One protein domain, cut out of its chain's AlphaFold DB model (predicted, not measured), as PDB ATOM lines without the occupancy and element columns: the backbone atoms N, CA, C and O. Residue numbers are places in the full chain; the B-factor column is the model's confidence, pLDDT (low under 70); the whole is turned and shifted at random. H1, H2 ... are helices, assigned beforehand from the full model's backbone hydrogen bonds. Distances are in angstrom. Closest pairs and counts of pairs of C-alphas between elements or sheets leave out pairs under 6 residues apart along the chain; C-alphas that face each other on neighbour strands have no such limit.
ATOM      1  N   GLY A 146      -5.234 -51.699 -46.140       67.94
ATOM      2  CA  GLY A 146      -4.058 -51.843 -45.266       67.94
ATOM      3  C   GLY A 146      -3.842 -50.639 -44.341       67.94
ATOM      4  O   GLY A 146      -3.623 -50.806 -43.139       67.94
ATOM      5  N   ASP A 147      -4.029 -49.429 -44.869       66.50
ATOM      6  CA  ASP A 147      -3.938 -48.182 -44.102       66.50
ATOM      7  C   ASP A 147      -5.082 -48.033 -43.083       66.50
ATOM      8  O   ASP A 147      -4.877 -47.536 -41.971       66.50
ATOM      9  N   GLN A 148      -6.287 -48.508 -43.422       61.56
ATOM     10  CA  GLN A 148      -7.425 -48.534 -42.497       61.56
ATOM     11  C   GLN A 148      -7.222 -49.574 -41.391       61.56
ATOM     12  O   GLN A 148      -7.540 -49.308 -40.232       61.56
ATOM     13  N   GLY A 149      -6.633 -50.728 -41.706       68.44
ATOM     14  CA  GLY A 149      -6.295 -51.760 -40.727       68.44
ATOM     15  C   GLY A 149      -5.242 -51.280 -39.729       68.44
ATOM     16  O   GLY A 149      -5.377 -51.497 -38.523       68.44
ATOM     17  N   GLU A 150      -4.227 -50.557 -40.204       70.88
ATOM     18  CA  GLU A 150      -3.249 -49.892 -39.341       70.88
ATOM     19  C   GLU A 150      -3.877 -48.809 -38.456       70.88
ATOM     20  O   GLU A 150      -3.571 -48.735 -37.260       70.88
ATOM     21  N   TYR A 151      -4.765 -47.984 -39.018       76.00
ATOM     22  CA  TYR A 151      -5.500 -46.978 -38.257       76.00
ATOM     23  C   TYR A 151      -6.342 -47.626 -37.151       76.00
ATOM     24  O   TYR A 151      -6.238 -47.232 -35.989       76.00
ATOM     25  N   MET A 152      -7.099 -48.677 -37.472       68.56
ATOM     26  CA  MET A 152      -7.928 -49.406 -36.511       68.56
ATOM     27  C   MET A 152      -7.096 -50.090 -35.425       68.56
ATOM     28  O   MET A 152      -7.480 -50.060 -34.255       68.56
ATOM     29  N   LYS A 153      -5.928 -50.656 -35.762       74.25
ATOM     30  CA  LYS A 153      -4.991 -51.205 -34.765       74.25
ATOM     31  C   LYS A 153      -4.512 -50.118 -33.799       74.25
ATOM     32  O   LYS A 153      -4.539 -50.325 -32.585       74.25
ATOM     33  N   ARG A 154      -4.123 -48.942 -34.309       78.38
ATOM     34  CA  ARG A 154      -3.689 -47.807 -33.475       78.38
ATOM     35  C   ARG A 154      -4.821 -47.251 -32.611       78.38
ATOM     36  O   ARG A 154      -4.607 -47.025 -31.422       78.38
ATOM     37  N   ALA A 155      -6.016 -47.082 -33.173       74.31
ATOM     38  CA  ALA A 155      -7.196 -46.640 -32.437       74.31
ATOM     39  C   ALA A 155      -7.551 -47.628 -31.314       74.31
ATOM     40  O   ALA A 155      -7.740 -47.228 -30.168       74.31
ATOM     41  N   THR A 156      -7.520 -48.931 -31.599       72.19
ATOM     42  CA  THR A 156      -7.787 -49.986 -30.610       72.19
ATOM     43  C   THR A 156      -6.761 -49.978 -29.473       72.19
ATOM     44  O   THR A 156      -7.131 -50.099 -28.305       72.19
ATOM     45  N   ALA A 157      -5.475 -49.774 -29.782       74.81
ATOM     46  CA  ALA A 157      -4.425 -49.662 -28.771       74.81
ATOM     47  C   ALA A 157      -4.612 -48.434 -27.858       74.81
ATOM     48  O   ALA A 157      -4.402 -48.523 -26.647       74.81
ATOM     49  N   LEU A 158      -5.038 -47.294 -28.413       78.19
ATOM     50  CA  LEU A 158      -5.350 -46.094 -27.629       78.19
ATOM     51  C   LEU A 158      -6.534 -46.330 -26.683       78.19
ATOM     52  O   LEU A 158      -6.432 -46.026 -25.495       78.19
ATOM     53  N   ILE A 159      -7.605 -46.948 -27.182       76.12
ATOM     54  CA  ILE A 159      -8.790 -47.298 -26.387       76.12
ATOM     55  C   ILE A 159      -8.427 -48.267 -25.255       76.12
ATOM     56  O   ILE A 159      -8.839 -48.070 -24.111       76.12
ATOM     57  N   ALA A 160      -7.617 -49.289 -25.540       72.81
ATOM     58  CA  ALA A 160      -7.165 -50.245 -24.532       72.81
ATOM     59  C   ALA A 160      -6.369 -49.564 -23.403       72.81
ATOM     60  O   ALA A 160      -6.572 -49.872 -22.226       72.81
ATOM     61  N   ASN A 161      -5.510 -48.597 -23.741       81.12
ATOM     62  CA  ASN A 161      -4.759 -47.820 -22.756       81.12
ATOM     63  C   ASN A 161      -5.669 -46.934 -21.891       81.12
ATOM     64  O   ASN A 161      -5.495 -46.883 -20.671       81.12
ATOM     65  N   GLU A 162      -6.655 -46.262 -22.491       76.19
ATOM     66  CA  GLU A 162      -7.629 -45.449 -21.753       76.19
ATOM     67  C   GLU A 162      -8.476 -46.319 -20.800       76.19
ATOM     68  O   GLU A 162      -8.595 -45.998 -19.612       76.19
ATOM     69  N   LEU A 163      -8.962 -47.480 -21.258       74.62
ATOM     70  CA  LEU A 163      -9.687 -48.457 -20.430       74.62
ATOM     71  C   LEU A 163      -8.846 -48.977 -19.257       74.62
ATOM     72  O   LEU A 163      -9.344 -49.116 -18.136       74.62
ATOM     73  N   GLN A 164      -7.556 -49.223 -19.480       76.69
ATOM     74  CA  GLN A 164      -6.640 -49.629 -18.418       76.69
ATOM     75  C   GLN A 164      -6.437 -48.513 -17.375       76.69
ATOM     76  O   GLN A 164      -6.357 -48.784 -16.168       76.69
ATOM     77  N   GLY A 165      -6.407 -47.250 -17.814       77.62
ATOM     78  CA  GLY A 165      -6.389 -46.081 -16.934       77.62
ATOM     79  C   GLY A 165      -7.637 -46.003 -16.052       77.62
ATOM     80  O   GLY A 165      -7.525 -45.866 -14.828       77.62
ATOM     81  N   ILE A 166      -8.812 -46.197 -16.653       74.81
ATOM     82  CA  ILE A 166     -10.107 -46.233 -15.960       74.81
ATOM     83  C   ILE A 166     -10.139 -47.352 -14.915       74.81
ATOM     84  O   ILE A 166     -10.459 -47.104 -13.752       74.81
ATOM     85  N   LYS A 167      -9.734 -48.573 -15.285       73.31
ATOM     86  CA  LYS A 167      -9.658 -49.720 -14.362       73.31
ATOM     87  C   LYS A 167      -8.779 -49.414 -13.149       73.31
ATOM     88  O   LYS A 167      -9.133 -49.727 -12.013       73.31
ATOM     89  N   THR A 168      -7.640 -48.767 -13.376       77.62
ATOM     90  CA  THR A 168      -6.713 -48.386 -12.303       77.62
ATOM     91  C   THR A 168      -7.324 -47.335 -11.374       77.62
ATOM     92  O   THR A 168      -7.174 -47.434 -10.154       77.62
ATOM     93  N   ALA A 169      -8.035 -46.345 -11.918       71.00
ATOM     94  CA  ALA A 169      -8.748 -45.344 -11.126       71.00
ATOM     95  C   ALA A 169      -9.878 -45.975 -10.290       71.00
ATOM     96  O   ALA A 169     -10.008 -45.667  -9.105       71.00
ATOM     97  N   LEU A 170     -10.627 -46.919 -10.868       70.38
ATOM     98  CA  LEU A 170     -11.693 -47.643 -10.177       70.38
ATOM     99  C   LEU A 170     -11.151 -48.510  -9.030       70.38
ATOM    100  O   LEU A 170     -11.713 -48.515  -7.937       70.38
ATOM    101  N   ASN A 171     -10.010 -49.173  -9.231       74.44
ATOM    102  CA  ASN A 171      -9.337 -49.921  -8.166       74.44
ATOM    103  C   ASN A 171      -8.902 -49.006  -7.011       74.44
ATOM    104  O   ASN A 171      -9.075 -49.362  -5.846       74.44
ATOM    105  N   LYS A 172      -8.385 -47.805  -7.307       73.00
ATOM    106  CA  LYS A 172      -8.040 -46.811  -6.272       73.00
ATOM    107  C   LYS A 172      -9.277 -46.342  -5.502       73.00
ATOM    108  O   LYS A 172      -9.231 -46.251  -4.279       73.00
ATOM    109  N   LEU A 173     -10.384 -46.099  -6.203       72.00
ATOM    110  CA  LEU A 173     -11.684 -45.792  -5.600       72.00
ATOM    111  C   LEU A 173     -12.146 -46.904  -4.652       72.00
ATOM    112  O   LEU A 173     -12.463 -46.624  -3.500       72.00
ATOM    113  N   GLY A 174     -12.122 -48.162  -5.100       70.69
ATOM    114  CA  GLY A 174     -12.512 -49.312  -4.280       70.69
ATOM    115  C   GLY A 174     -11.655 -49.466  -3.021       70.69
ATOM    116  O   GLY A 174     -12.186 -49.669  -1.927       70.69
ATOM    117  N   VAL A 175     -10.336 -49.287  -3.141       71.81
ATOM    118  CA  VAL A 175      -9.417 -49.287  -1.991       71.81
ATOM    119  C   VAL A 175      -9.770 -48.170  -1.004       71.81
ATOM    120  O   VAL A 175      -9.826 -48.424   0.198       71.81
ATOM    121  N   ASN A 176     -10.079 -46.967  -1.490       73.75
ATOM    122  CA  ASN A 176     -10.449 -45.837  -0.635       73.75
ATOM    123  C   ASN A 176     -11.807 -46.033   0.056       73.75
ATOM    124  O   ASN A 176     -11.939 -45.727   1.239       73.75
ATOM    125  N   VAL A 177     -12.803 -46.596  -0.636       73.19
ATOM    126  CA  VAL A 177     -14.107 -46.939  -0.041       73.19
ATOM    127  C   VAL A 177     -13.941 -47.987   1.064       73.19
ATOM    128  O   VAL A 177     -14.505 -47.841   2.149       73.19
ATOM    129  N   ASN A 178     -13.111 -49.010   0.841       77.50
ATOM    130  CA  ASN A 178     -12.811 -50.015   1.860       77.50
ATOM    131  C   ASN A 178     -12.075 -49.407   3.070       77.50
ATOM    132  O   ASN A 178     -12.379 -49.720   4.220       77.50
ATOM    133  N   GLN A 179     -11.131 -48.492   2.834       71.94
ATOM    134  CA  GLN A 179     -10.464 -47.756   3.912       71.94
ATOM    135  C   GLN A 179     -11.451 -46.908   4.731       71.94
ATOM    136  O   GLN A 179     -11.368 -46.912   5.960       71.94
ATOM    137  N   LEU A 180     -12.427 -46.260   4.084       77.06
ATOM    138  CA  LEU A 180     -13.484 -45.503   4.760       77.06
ATOM    139  C   LEU A 180     -14.364 -46.404   5.643       77.06
ATOM    140  O   LEU A 180     -14.679 -46.042   6.776       77.06
ATOM    141  N   ALA A 181     -14.724 -47.597   5.161       79.50
ATOM    142  CA  ALA A 181     -15.479 -48.572   5.947       79.50
ATOM    143  C   ALA A 181     -14.698 -49.041   7.188       79.50
ATOM    144  O   ALA A 181     -15.234 -49.036   8.299       79.50
ATOM    145  N   LYS A 182     -13.407 -49.370   7.026       79.75
ATOM    146  CA  LYS A 182     -12.515 -49.720   8.145       79.75
ATOM    147  C   LYS A 182     -12.423 -48.590   9.169       79.75
ATOM    148  O   LYS A 182     -12.488 -48.850  10.368       79.75
ATOM    149  N   TRP A 183     -12.327 -47.345   8.708       82.00
ATOM    150  CA  TRP A 183     -12.289 -46.184   9.590       82.00
ATOM    151  C   TRP A 183     -13.590 -46.015  10.375       82.00
ATOM    152  O   TRP A 183     -13.540 -45.913  11.596       82.00
ATOM    153  N   ASN A 184     -14.749 -46.094   9.714       84.69
ATOM    154  CA  ASN A 184     -16.052 -46.019  10.381       84.69
ATOM    155  C   ASN A 184     -16.204 -47.088  11.476       84.69
ATOM    156  O   ASN A 184     -16.791 -46.826  12.526       84.69
ATOM    157  N   ASN A 185     -15.656 -48.287  11.263       87.00
ATOM    158  CA  ASN A 185     -15.662 -49.348  12.270       87.00
ATOM    159  C   ASN A 185     -14.750 -49.032  13.466       87.00
ATOM    160  O   ASN A 185     -15.162 -49.219  14.614       87.00
ATOM    161  N   ILE A 186     -13.541 -48.515  13.217       85.88
ATOM    162  CA  ILE A 186     -12.626 -48.059  14.276       85.88
ATOM    163  C   ILE A 186     -13.274 -46.926  15.085       85.88
ATOM    164  O   ILE A 186     -13.280 -46.983  16.313       85.88
ATOM    165  N   ASP A 187     -13.892 -45.954  14.416       85.88
ATOM    166  CA  ASP A 187     -14.492 -44.768  15.036       85.88
ATOM    167  C   ASP A 187     -15.714 -45.119  15.908       85.88
ATOM    168  O   ASP A 187     -15.847 -44.671  17.054       85.88
ATOM    169  N   ARG A 188     -16.562 -46.044  15.434       88.81
ATOM    170  CA  ARG A 188     -17.645 -46.636  16.240       88.81
ATOM    171  C   ARG A 188     -17.103 -47.355  17.473       88.81
ATOM    172  O   ARG A 188     -17.685 -47.242  18.554       88.81
ATOM    173  N   ARG A 189     -16.003 -48.104  17.335       88.25
ATOM    174  CA  ARG A 189     -15.413 -48.851  18.453       88.25
ATOM    175  C   ARG A 189     -14.794 -47.926  19.496       88.25
ATOM    176  O   ARG A 189     -14.976 -48.185  20.684       88.25
ATOM    177  N   ILE A 190     -14.130 -46.852  19.068       89.62
ATOM    178  CA  ILE A 190     -13.641 -45.782  19.948       89.62
ATOM    179  C   ILE A 190     -14.821 -45.178  20.716       89.62
ATOM    180  O   ILE A 190     -14.824 -45.213  21.943       89.62
ATOM    181  N   SER A 191     -15.882 -44.773  20.013       90.81
ATOM    182  CA  SER A 191     -17.084 -44.185  20.626       90.81
ATOM    183  C   SER A 191     -17.739 -45.096  21.679       90.81
ATOM    184  O   SER A 191     -18.248 -44.627  22.698       90.81
ATOM    185  N   LEU A 192     -17.759 -46.414  21.448       91.56
ATOM    186  CA  LEU A 192     -18.284 -47.392  22.408       91.56
ATOM    187  C   LEU A 192     -17.388 -47.532  23.642       91.56
ATOM    188  O   LEU A 192     -17.895 -47.561  24.762       91.56
ATOM    189  N   LEU A 193     -16.073 -47.609  23.444       90.12
ATOM    190  CA  LEU A 193     -15.103 -47.727  24.531       90.12
ATOM    191  C   LEU A 193     -15.053 -46.457  25.388       90.12
ATOM    192  O   LEU A 193     -14.986 -46.558  26.607       90.12
ATOM    193  N   GLU A 194     -15.178 -45.275  24.786       90.25
ATOM    194  CA  GLU A 194     -15.299 -44.001  25.509       90.25
ATOM    195  C   GLU A 194     -16.564 -43.947  26.376       90.25
ATOM    196  O   GLU A 194     -16.514 -43.495  27.519       90.25
ATOM    197  N   LYS A 195     -17.696 -44.461  25.877       91.12
ATOM    198  CA  LYS A 195     -18.931 -44.584  26.670       91.12
ATOM    199  C   LYS A 195     -18.780 -45.581  27.817       91.12
ATOM    200  O   LYS A 195     -19.242 -45.306  28.919       91.12
ATOM    201  N   GLN A 196     -18.122 -46.716  27.580       88.06
ATOM    202  CA  GLN A 196     -17.839 -47.710  28.622       88.06
ATOM    203  C   GLN A 196     -16.870 -47.167  29.678       88.06
ATOM    204  O   GLN A 196     -17.020 -47.469  30.858       88.06
ATOM    205  N   LEU A 197     -15.921 -46.313  29.287       87.75
ATOM    206  CA  LEU A 197     -14.978 -45.683  30.210       87.75
ATOM    207  C   LEU A 197     -15.687 -44.831  31.275       87.75
ATOM    208  O   LEU A 197     -15.232 -44.783  32.416       87.75
ATOM    209  N   GLN A 198     -16.813 -44.197  30.929       85.44
ATOM    210  CA  GLN A 198     -17.586 -43.348  31.845       85.44
ATOM    211  C   GLN A 198     -18.260 -44.131  32.980       85.44
ATOM    212  O   GLN A 198     -18.523 -43.561  34.037       85.44
ATOM    213  N   THR A 199     -18.541 -45.421  32.780       87.94
ATOM    214  CA  THR A 199     -19.266 -46.267  33.743       87.94
ATOM    215  C   THR A 199     -18.412 -47.387  34.347       87.94
ATOM    216  O   THR A 199     -18.890 -48.099  35.229       87.94
ATOM    217  N   ALA A 200     -17.166 -47.549  33.899       83.00
ATOM    218  CA  ALA A 200     -16.296 -48.669  34.254       83.00
ATOM    219  C   ALA A 200     -15.561 -48.504  35.596       83.00
ATOM    220  O   ALA A 200     -15.209 -47.398  36.015       83.00
ATOM    221  N   ASN A 201     -15.240 -49.640  36.222       87.94
ATOM    222  CA  ASN A 201     -14.431 -49.713  37.441       87.94
ATOM    223  C   ASN A 201     -12.934 -49.426  37.171       87.94
ATOM    224  O   ASN A 201     -12.470 -49.619  36.049       87.94
ATOM    225  N   PRO A 202     -12.109 -49.069  38.180       83.44
ATOM    226  CA  PRO A 202     -10.704 -48.675  37.973       83.44
ATOM    227  C   PRO A 202      -9.827 -49.711  37.245       83.44
ATOM    228  O   PRO A 202      -8.924 -49.353  36.490       83.44
ATOM    229  N   SER A 203     -10.092 -51.009  37.443       79.44
ATOM    230  CA  SER A 203      -9.390 -52.090  36.733       79.44
ATOM    231  C   SER A 203      -9.810 -52.189  35.260       79.44
ATOM    232  O   SER A 203      -8.973 -52.410  34.387       79.44
ATOM    233  N   GLU A 204     -11.096 -51.992  34.975       82.88
ATOM    234  CA  GLU A 204     -11.667 -52.020  33.624       82.88
ATOM    235  C   GLU A 204     -11.280 -50.762  32.841       82.88
ATOM    236  O   GLU A 204     -10.928 -50.853  31.669       82.88
ATOM    237  N   GLN A 205     -11.220 -49.602  33.502       84.75
ATOM    238  CA  GLN A 205     -10.727 -48.353  32.916       84.75
ATOM    239  C   GLN A 205      -9.300 -48.500  32.381       84.75
ATOM    240  O   GLN A 205      -8.985 -47.992  31.307       84.75
ATOM    241  N   ARG A 206      -8.425 -49.225  33.092       86.75
ATOM    242  CA  ARG A 206      -7.048 -49.468  32.637       86.75
ATOM    243  C   ARG A 206      -7.009 -50.284  31.342       86.75
ATOM    244  O   ARG A 206      -6.235 -49.958  30.446       86.75
ATOM    245  N   TYR A 207      -7.855 -51.308  31.239       88.50
ATOM    246  CA  TYR A 207      -7.982 -52.133  30.037       88.50
ATOM    247  C   TYR A 207      -8.595 -51.353  28.861       88.50
ATOM    248  O   TYR A 207      -8.065 -51.386  27.751       88.50
ATOM    249  N   ILE A 208      -9.656 -50.582  29.113       88.69
ATOM    250  CA  ILE A 208     -10.316 -49.740  28.106       88.69
ATOM    251  C   ILE A 208      -9.344 -48.686  27.557       88.69
ATOM    252  O   ILE A 208      -9.247 -48.520  26.344       88.69
ATOM    253  N   ASN A 209      -8.566 -48.029  28.424       90.12
ATOM    254  CA  ASN A 209      -7.565 -47.041  28.010       90.12
ATOM    255  C   ASN A 209      -6.452 -47.651  27.146       90.12
ATOM    256  O   ASN A 209      -6.042 -47.042  26.159       90.12
ATOM    257  N   MET A 210      -5.990 -48.861  27.475       90.62
ATOM    258  CA  MET A 210      -5.026 -49.591  26.643       90.62
ATOM    259  C   MET A 210      -5.605 -49.862  25.247       90.62
ATOM    260  O   MET A 210      -4.952 -49.589  24.241       90.62
ATOM    261  N   ARG A 211      -6.862 -50.315  25.175       89.38
ATOM    262  CA  ARG A 211      -7.521 -50.606  23.898       89.38
ATOM    263  C   ARG A 211      -7.812 -49.350  23.071       89.38
ATOM    264  O   ARG A 211      -7.666 -49.384  21.853       89.38
ATOM    265  N   LEU A 212      -8.178 -48.237  23.706       90.06
ATOM    266  CA  LEU A 212      -8.318 -46.937  23.038       90.06
ATOM    267  C   LEU A 212      -6.988 -46.473  22.438       90.06
ATOM    268  O   LEU A 212      -6.949 -46.018  21.297       90.06
ATOM    269  N   GLN A 213      -5.881 -46.649  23.163       90.56
ATOM    270  CA  GLN A 213      -4.553 -46.299  22.661       90.56
ATOM    271  C   GLN A 213      -4.168 -47.118  21.417       90.56
ATOM    272  O   GLN A 213      -3.590 -46.574  20.476       90.56
ATOM    273  N   GLU A 214      -4.502 -48.409  21.385       88.81
ATOM    274  CA  GLU A 214      -4.310 -49.266  20.208       88.81
ATOM    275  C   GLU A 214      -5.155 -48.809  19.012       88.81
ATOM    276  O   GLU A 214      -4.637 -48.705  17.901       88.81
ATOM    277  N   LEU A 215      -6.432 -48.480  19.231       86.88
ATOM    278  CA  LEU A 215      -7.322 -48.011  18.166       86.88
ATOM    279  C   LEU A 215      -6.902 -46.646  17.613       86.88
ATOM    280  O   LEU A 215      -6.925 -46.462  16.401       86.88
ATOM    281  N   HIS A 216      -6.431 -45.720  18.453       85.69
ATOM    282  CA  HIS A 216      -5.867 -44.452  17.980       85.69
ATOM    283  C   HIS A 216      -4.570 -44.646  17.183       85.69
ATOM    284  O   HIS A 216      -4.335 -43.932  16.209       85.69
ATOM    285  N   ARG A 217      -3.736 -45.635  17.536       86.06
ATOM    286  CA  ARG A 217      -2.575 -46.010  16.710       86.06
ATOM    287  C   ARG A 217      -3.004 -46.581  15.360       86.06
ATOM    288  O   ARG A 217      -2.430 -46.203  14.346       86.06
ATOM    289  N   ALA A 218      -4.020 -47.445  15.338       81.56
ATOM    290  CA  ALA A 218      -4.579 -47.978  14.098       81.56
ATOM    291  C   ALA A 218      -5.180 -46.861  13.221       81.56
ATOM    292  O   ALA A 218      -4.938 -46.824  12.019       81.56
ATOM    293  N   GLN A 219      -5.875 -45.898  13.831       78.69
ATOM    294  CA  GLN A 219      -6.421 -44.716  13.160       78.69
ATOM    295  C   GLN A 219      -5.319 -43.832  12.555       78.69
ATOM    296  O   GLN A 219      -5.482 -43.337  11.443       78.69
ATOM    297  N   ALA A 220      -4.189 -43.664  13.250       77.44
ATOM    298  CA  ALA A 220      -3.032 -42.921  12.746       77.44
ATOM    299  C   ALA A 220      -2.281 -43.658  11.620       77.44
ATOM    300  O   ALA A 220      -1.667 -43.018  10.770       77.44
ATOM    301  N   ALA A 221      -2.327 -44.994  11.605       75.25
ATOM    302  CA  ALA A 221      -1.735 -45.819  10.553       75.25
ATOM    303  C   ALA A 221      -2.601 -45.890   9.281       75.25
ATOM    304  O   ALA A 221      -2.087 -46.203   8.205       75.25
ATOM    305  N   CYS A 222      -3.901 -45.586   9.374       66.88
ATOM    306  CA  CYS A 222      -4.760 -45.402   8.209       66.88
ATOM    307  C   CYS A 222      -4.306 -44.161   7.427       66.88
ATOM    308  O   CYS A 222      -4.695 -43.033   7.722       66.88
ATOM    309  N   ASN A 223      -3.456 -44.376   6.424       59.00
ATOM    310  CA  ASN A 223      -2.966 -43.320   5.554       59.00
ATOM    311  C   ASN A 223      -4.074 -42.908   4.575       59.00
ATOM    312  O   ASN A 223      -4.345 -43.605   3.598       59.00
ATOM    313  N   TRP A 224      -4.724 -41.780   4.850       59.28
ATOM    314  CA  TRP A 224      -5.710 -41.195   3.953       59.28
ATOM    315  C   TRP A 224      -4.994 -40.605   2.743       59.28
ATOM    316  O   TRP A 224      -4.466 -39.493   2.788       59.28
ATOM    317  N   SER A 225      -5.029 -41.310   1.615       55.47
ATOM    318  CA  SER A 225      -4.986 -40.594   0.347       55.47
ATOM    319  C   SER A 225      -6.315 -39.849   0.251       55.47
ATOM    320  O   SER A 225      -7.349 -40.475   0.038       55.47
ATOM    321  N   TYR A 226      -6.313 -38.537   0.512       52.72
ATOM    322  CA  TYR A 226      -7.511 -37.707   0.389       52.72
ATOM    323  C   TYR A 226      -8.073 -37.856  -1.027       52.72
ATOM    324  O   TYR A 226      -7.591 -37.242  -1.979       52.72
ATOM    325  N   PHE A 227      -9.101 -38.687  -1.159       55.56
ATOM    326  CA  PHE A 227      -9.913 -38.759  -2.356       55.56
ATOM    327  C   PHE A 227     -10.877 -37.579  -2.291       55.56
ATOM    328  O   PHE A 227     -11.908 -37.623  -1.624       55.56
ATOM    329  N   THR A 228     -10.474 -36.454  -2.872       60.44
ATOM    330  CA  THR A 228     -11.301 -35.246  -2.888       60.44
ATOM    331  C   THR A 228     -12.450 -35.430  -3.874       60.44
ATOM    332  O   THR A 228     -12.274 -36.070  -4.911       60.44
ATOM    333  N   LEU A 229     -13.617 -34.840  -3.600       58.91
ATOM    334  CA  LEU A 229     -14.749 -34.839  -4.540       58.91
ATOM    335  C   LEU A 229     -14.315 -34.338  -5.934       58.91
ATOM    336  O   LEU A 229     -14.639 -34.947  -6.943       58.91
ATOM    337  N   PHE A 230     -13.438 -33.333  -5.958       62.38
ATOM    338  CA  PHE A 230     -12.785 -32.817  -7.163       62.38
ATOM    339  C   PHE A 230     -12.002 -33.881  -7.951       62.38
ATOM    340  O   PHE A 230     -11.998 -33.884  -9.179       62.38
ATOM    341  N   SER A 231     -11.322 -34.806  -7.264       64.50
ATOM    342  CA  SER A 231     -10.632 -35.911  -7.934       64.50
ATOM    343  C   SER A 231     -11.610 -36.923  -8.538       64.50
ATOM    344  O   SER A 231     -11.351 -37.395  -9.640       64.50
ATOM    345  N   VAL A 232     -12.750 -37.188  -7.884       66.06
ATOM    346  CA  VAL A 232     -13.835 -38.027  -8.434       66.06
ATOM    347  C   VAL A 232     -14.371 -37.409  -9.724       66.06
ATOM    348  O   VAL A 232     -14.412 -38.081 -10.749       66.06
ATOM    349  N   GLU A 233     -14.737 -36.127  -9.672       69.50
ATOM    350  CA  GLU A 233     -15.298 -35.383 -10.804       69.50
ATOM    351  C   GLU A 233     -14.332 -35.376 -11.988       69.50
ATOM    352  O   GLU A 233     -14.727 -35.694 -13.103       69.50
ATOM    353  N   LYS A 234     -13.040 -35.139 -11.735       74.12
ATOM    354  CA  LYS A 234     -12.006 -35.197 -12.771       74.12
ATOM    355  C   LYS A 234     -11.876 -36.585 -13.407       74.12
ATOM    356  O   LYS A 234     -11.676 -36.680 -14.614       74.12
ATOM    357  N   TYR A 235     -11.953 -37.664 -12.624       67.19
ATOM    358  CA  TYR A 235     -11.898 -39.021 -13.179       67.19
ATOM    359  C   TYR A 235     -13.170 -39.382 -13.954       67.19
ATOM    360  O   TYR A 235     -13.071 -40.061 -14.971       67.19
ATOM    361  N   MET A 236     -14.342 -38.915 -13.513       69.50
ATOM    362  CA  MET A 236     -15.595 -39.087 -14.254       69.50
ATOM    363  C   MET A 236     -15.594 -38.293 -15.562       69.50
ATOM    364  O   MET A 236     -15.945 -38.834 -16.598       69.50
ATOM    365  N   GLU A 237     -15.085 -37.064 -15.559       76.56
ATOM    366  CA  GLU A 237     -14.930 -36.271 -16.781       76.56
ATOM    367  C   GLU A 237     -13.943 -36.929 -17.761       76.56
ATOM    368  O   GLU A 237     -14.160 -36.942 -18.972       76.56
ATOM    369  N   GLN A 238     -12.860 -37.529 -17.258       74.00
ATOM    370  CA  GLN A 238     -11.942 -38.320 -18.084       74.00
ATOM    371  C   GLN A 238     -12.607 -39.579 -18.653       74.00
ATOM    372  O   GLN A 238     -12.353 -39.923 -19.807       74.00
ATOM    373  N   LEU A 239     -13.457 -40.245 -17.867       73.88
ATOM    374  CA  LEU A 239     -14.237 -41.404 -18.296       73.88
ATOM    375  C   LEU A 239     -15.218 -41.028 -19.412       73.88
ATOM    376  O   LEU A 239     -15.251 -41.701 -20.438       73.88
ATOM    377  N   ASP A 240     -15.982 -39.954 -19.227       73.12
ATOM    378  CA  ASP A 240     -16.992 -39.507 -20.186       73.12
ATOM    379  C   ASP A 240     -16.342 -39.118 -21.517       73.12
ATOM    380  O   ASP A 240     -16.767 -39.598 -22.570       73.12
ATOM    381  N   ASN A 241     -15.243 -38.356 -21.464       78.69
ATOM    382  CA  ASN A 241     -14.459 -37.984 -22.642       78.69
ATOM    383  C   ASN A 241     -13.871 -39.205 -23.366       78.69
ATOM    384  O   ASN A 241     -13.894 -39.261 -24.598       78.69
ATOM    385  N   ALA A 242     -13.345 -40.185 -22.625       72.50
ATOM    386  CA  ALA A 242     -12.859 -41.434 -23.207       72.50
ATOM    387  C   ALA A 242     -14.009 -42.219 -23.859       72.50
ATOM    388  O   ALA A 242     -13.876 -42.688 -24.988       72.50
ATOM    389  N   SER A 243     -15.175 -42.299 -23.207       69.88
ATOM    390  CA  SER A 243     -16.350 -42.984 -23.757       69.88
ATOM    391  C   SER A 243     -16.866 -42.318 -25.036       69.88
ATOM    392  O   SER A 243     -17.223 -43.013 -25.985       69.88
ATOM    393  N   GLU A 244     -16.838 -40.984 -25.109       77.00
ATOM    394  CA  GLU A 244     -17.271 -40.242 -26.292       77.00
ATOM    395  C   GLU A 244     -16.305 -40.457 -27.466       77.00
ATOM    396  O   GLU A 244     -16.736 -40.610 -28.611       77.00
ATOM    397  N   ARG A 245     -14.995 -40.521 -27.195       72.38
ATOM    398  CA  ARG A 245     -13.974 -40.848 -28.205       72.38
ATOM    399  C   ARG A 245     -14.119 -42.277 -28.710       72.38
ATOM    400  O   ARG A 245     -14.136 -42.481 -29.920       72.38
ATOM    401  N   ILE A 246     -14.291 -43.237 -27.803       72.56
ATOM    402  CA  ILE A 246     -14.569 -44.637 -28.145       72.56
ATOM    403  C   ILE A 246     -15.837 -44.728 -28.997       72.56
ATOM    404  O   ILE A 246     -15.836 -45.396 -30.027       72.56
ATOM    405  N   GLY A 247     -16.900 -44.023 -28.607       69.75
ATOM    406  CA  GLY A 247     -18.155 -43.973 -29.349       69.75
ATOM    407  C   GLY A 247     -17.981 -43.439 -30.770       69.75
ATOM    408  O   GLY A 247     -18.512 -44.033 -31.702       69.75
ATOM    409  N   LYS A 248     -17.199 -42.369 -30.958       75.31
ATOM    410  CA  LYS A 248     -16.904 -41.803 -32.286       75.31
ATOM    411  C   LYS A 248     -16.091 -42.757 -33.160       75.31
ATOM    412  O   LYS A 248     -16.465 -42.975 -34.308       75.31
ATOM    413  N   GLU A 249     -15.024 -43.347 -32.626       66.25
ATOM    414  CA  GLU A 249     -14.192 -44.294 -33.381       66.25
ATOM    415  C   GLU A 249     -14.966 -45.568 -33.746       66.25
ATOM    416  O   GLU A 249     -14.906 -46.024 -34.884       66.25
ATOM    417  N   LEU A 250     -15.770 -46.111 -32.823       63.19
ATOM    418  CA  LEU A 250     -16.622 -47.268 -33.110       63.19
ATOM    419  C   LEU A 250     -17.727 -46.934 -34.120       63.19
ATOM    420  O   LEU A 250     -18.012 -47.754 -34.992       63.19
ATOM    421  N   TRP A 251     -18.319 -45.740 -34.053       62.03
ATOM    422  CA  TRP A 251     -19.336 -45.305 -35.013       62.03
ATOM    423  C   TRP A 251     -18.773 -45.192 -36.434       62.03
ATOM    424  O   TRP A 251     -19.383 -45.691 -37.374       62.03
ATOM    425  N   HIS A 252     -17.570 -44.634 -36.591       54.62
ATOM    426  CA  HIS A 252     -16.897 -44.543 -37.892       54.62
ATOM    427  C   HIS A 252     -16.472 -45.895 -38.474       54.62
ATOM    428  O   HIS A 252     -16.218 -45.984 -39.669       54.62
ATOM    429  N   THR A 253     -16.424 -46.951 -37.660       51.22
ATOM    430  CA  THR A 253     -16.211 -48.322 -38.146       51.22
ATOM    431  C   THR A 253     -17.510 -49.060 -38.482       51.22
ATOM    432  O   THR A 253     -17.445 -50.203 -38.933       51.22
ATOM    433  N   GLN A 254     -18.693 -48.476 -38.230       45.53
ATOM    434  CA  GLN A 254     -19.997 -49.110 -38.473       45.53
ATOM    435  C   GLN A 254     -20.716 -48.671 -39.757       45.53
ATOM    436  O   GLN A 254     -21.582 -49.435 -40.192       45.53
TER     437      GLN A 254
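This is residues 146 to 254 of the 255 residues of an uncharacterized protein of Anaerobutyricum soehngenii (UniProt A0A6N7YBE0). One long helix, H1, makes the length of a rod, and two shorter helices fold back along it one after the other, H2 beside its last part and H3 beside its earlier part. H1 and H2 make a long, uneven helical hairpin, and a stretch of 7 residues leads on from H2 to H3, which runs back in the direction of the place where H1 begins. The printed part has 109 residues with three named helices, in the order H1, H2, H3, and no named strand; its class is all helix. The whole is extended, with a radius of gyration of the C-alphas of 24.5 A, and spans 83 by 19 by 18 A.

H1, the longest helix, has residues 146 to 199 and measures 80.7 A from first to last C-alpha. It begins with C-alpha 146 at (-4.058, -51.843, -45.266) and ends with C-alpha 199 at (-19.266, -46.267, 33.743). H2 has residues 202 to 221 and measures 29.0 A; its C-alpha 202 is at (-10.704, -48.675, 37.973). H3 has residues 229 to 252 and measures 34.8 A, ending with C-alpha 252 at (-16.897, -44.543, -37.892).

H1 touches both other helices, each with a part of its length alone. With residues 183 to 197 it touches H2, where the closest C-alphas, those of Leu 197 and Gln 205, are 5.7 A apart. H1 and H2 run opposite ways at a shallow tilt of 16 degrees and form a helical hairpin. With residues 155 to 169 H1 touches H3, where the closest C-alphas, those of Ile 159 and Ile 246, are 6.6 A apart. H1 and H3 run opposite ways at a shallow tilt of 25 degrees. H2 and H3 are apart, although they follow each other in the chain. In H3 every O i to N i+4 pair is within hydrogen-bond range; in H1 49 of 50 pairs are, and in H2 15 of 16.

The two C-alphas farthest apart, those of Gly 146 and Pro 202, are 83.6 A from each other, while the first and last printed C-alphas, those of Gly 146 and Gln 254, are 17.5 A apart. The printed part has no cut. The link from H1 to H2 is tight, with 2 residues between them, and the link from H2 to H3 is short, with 7. The mean pLDDT of the printed part of this model is 75.9. It is under 70 at 27 residues, among them residues 146 to 149, 222 to 233 and 249 to 254.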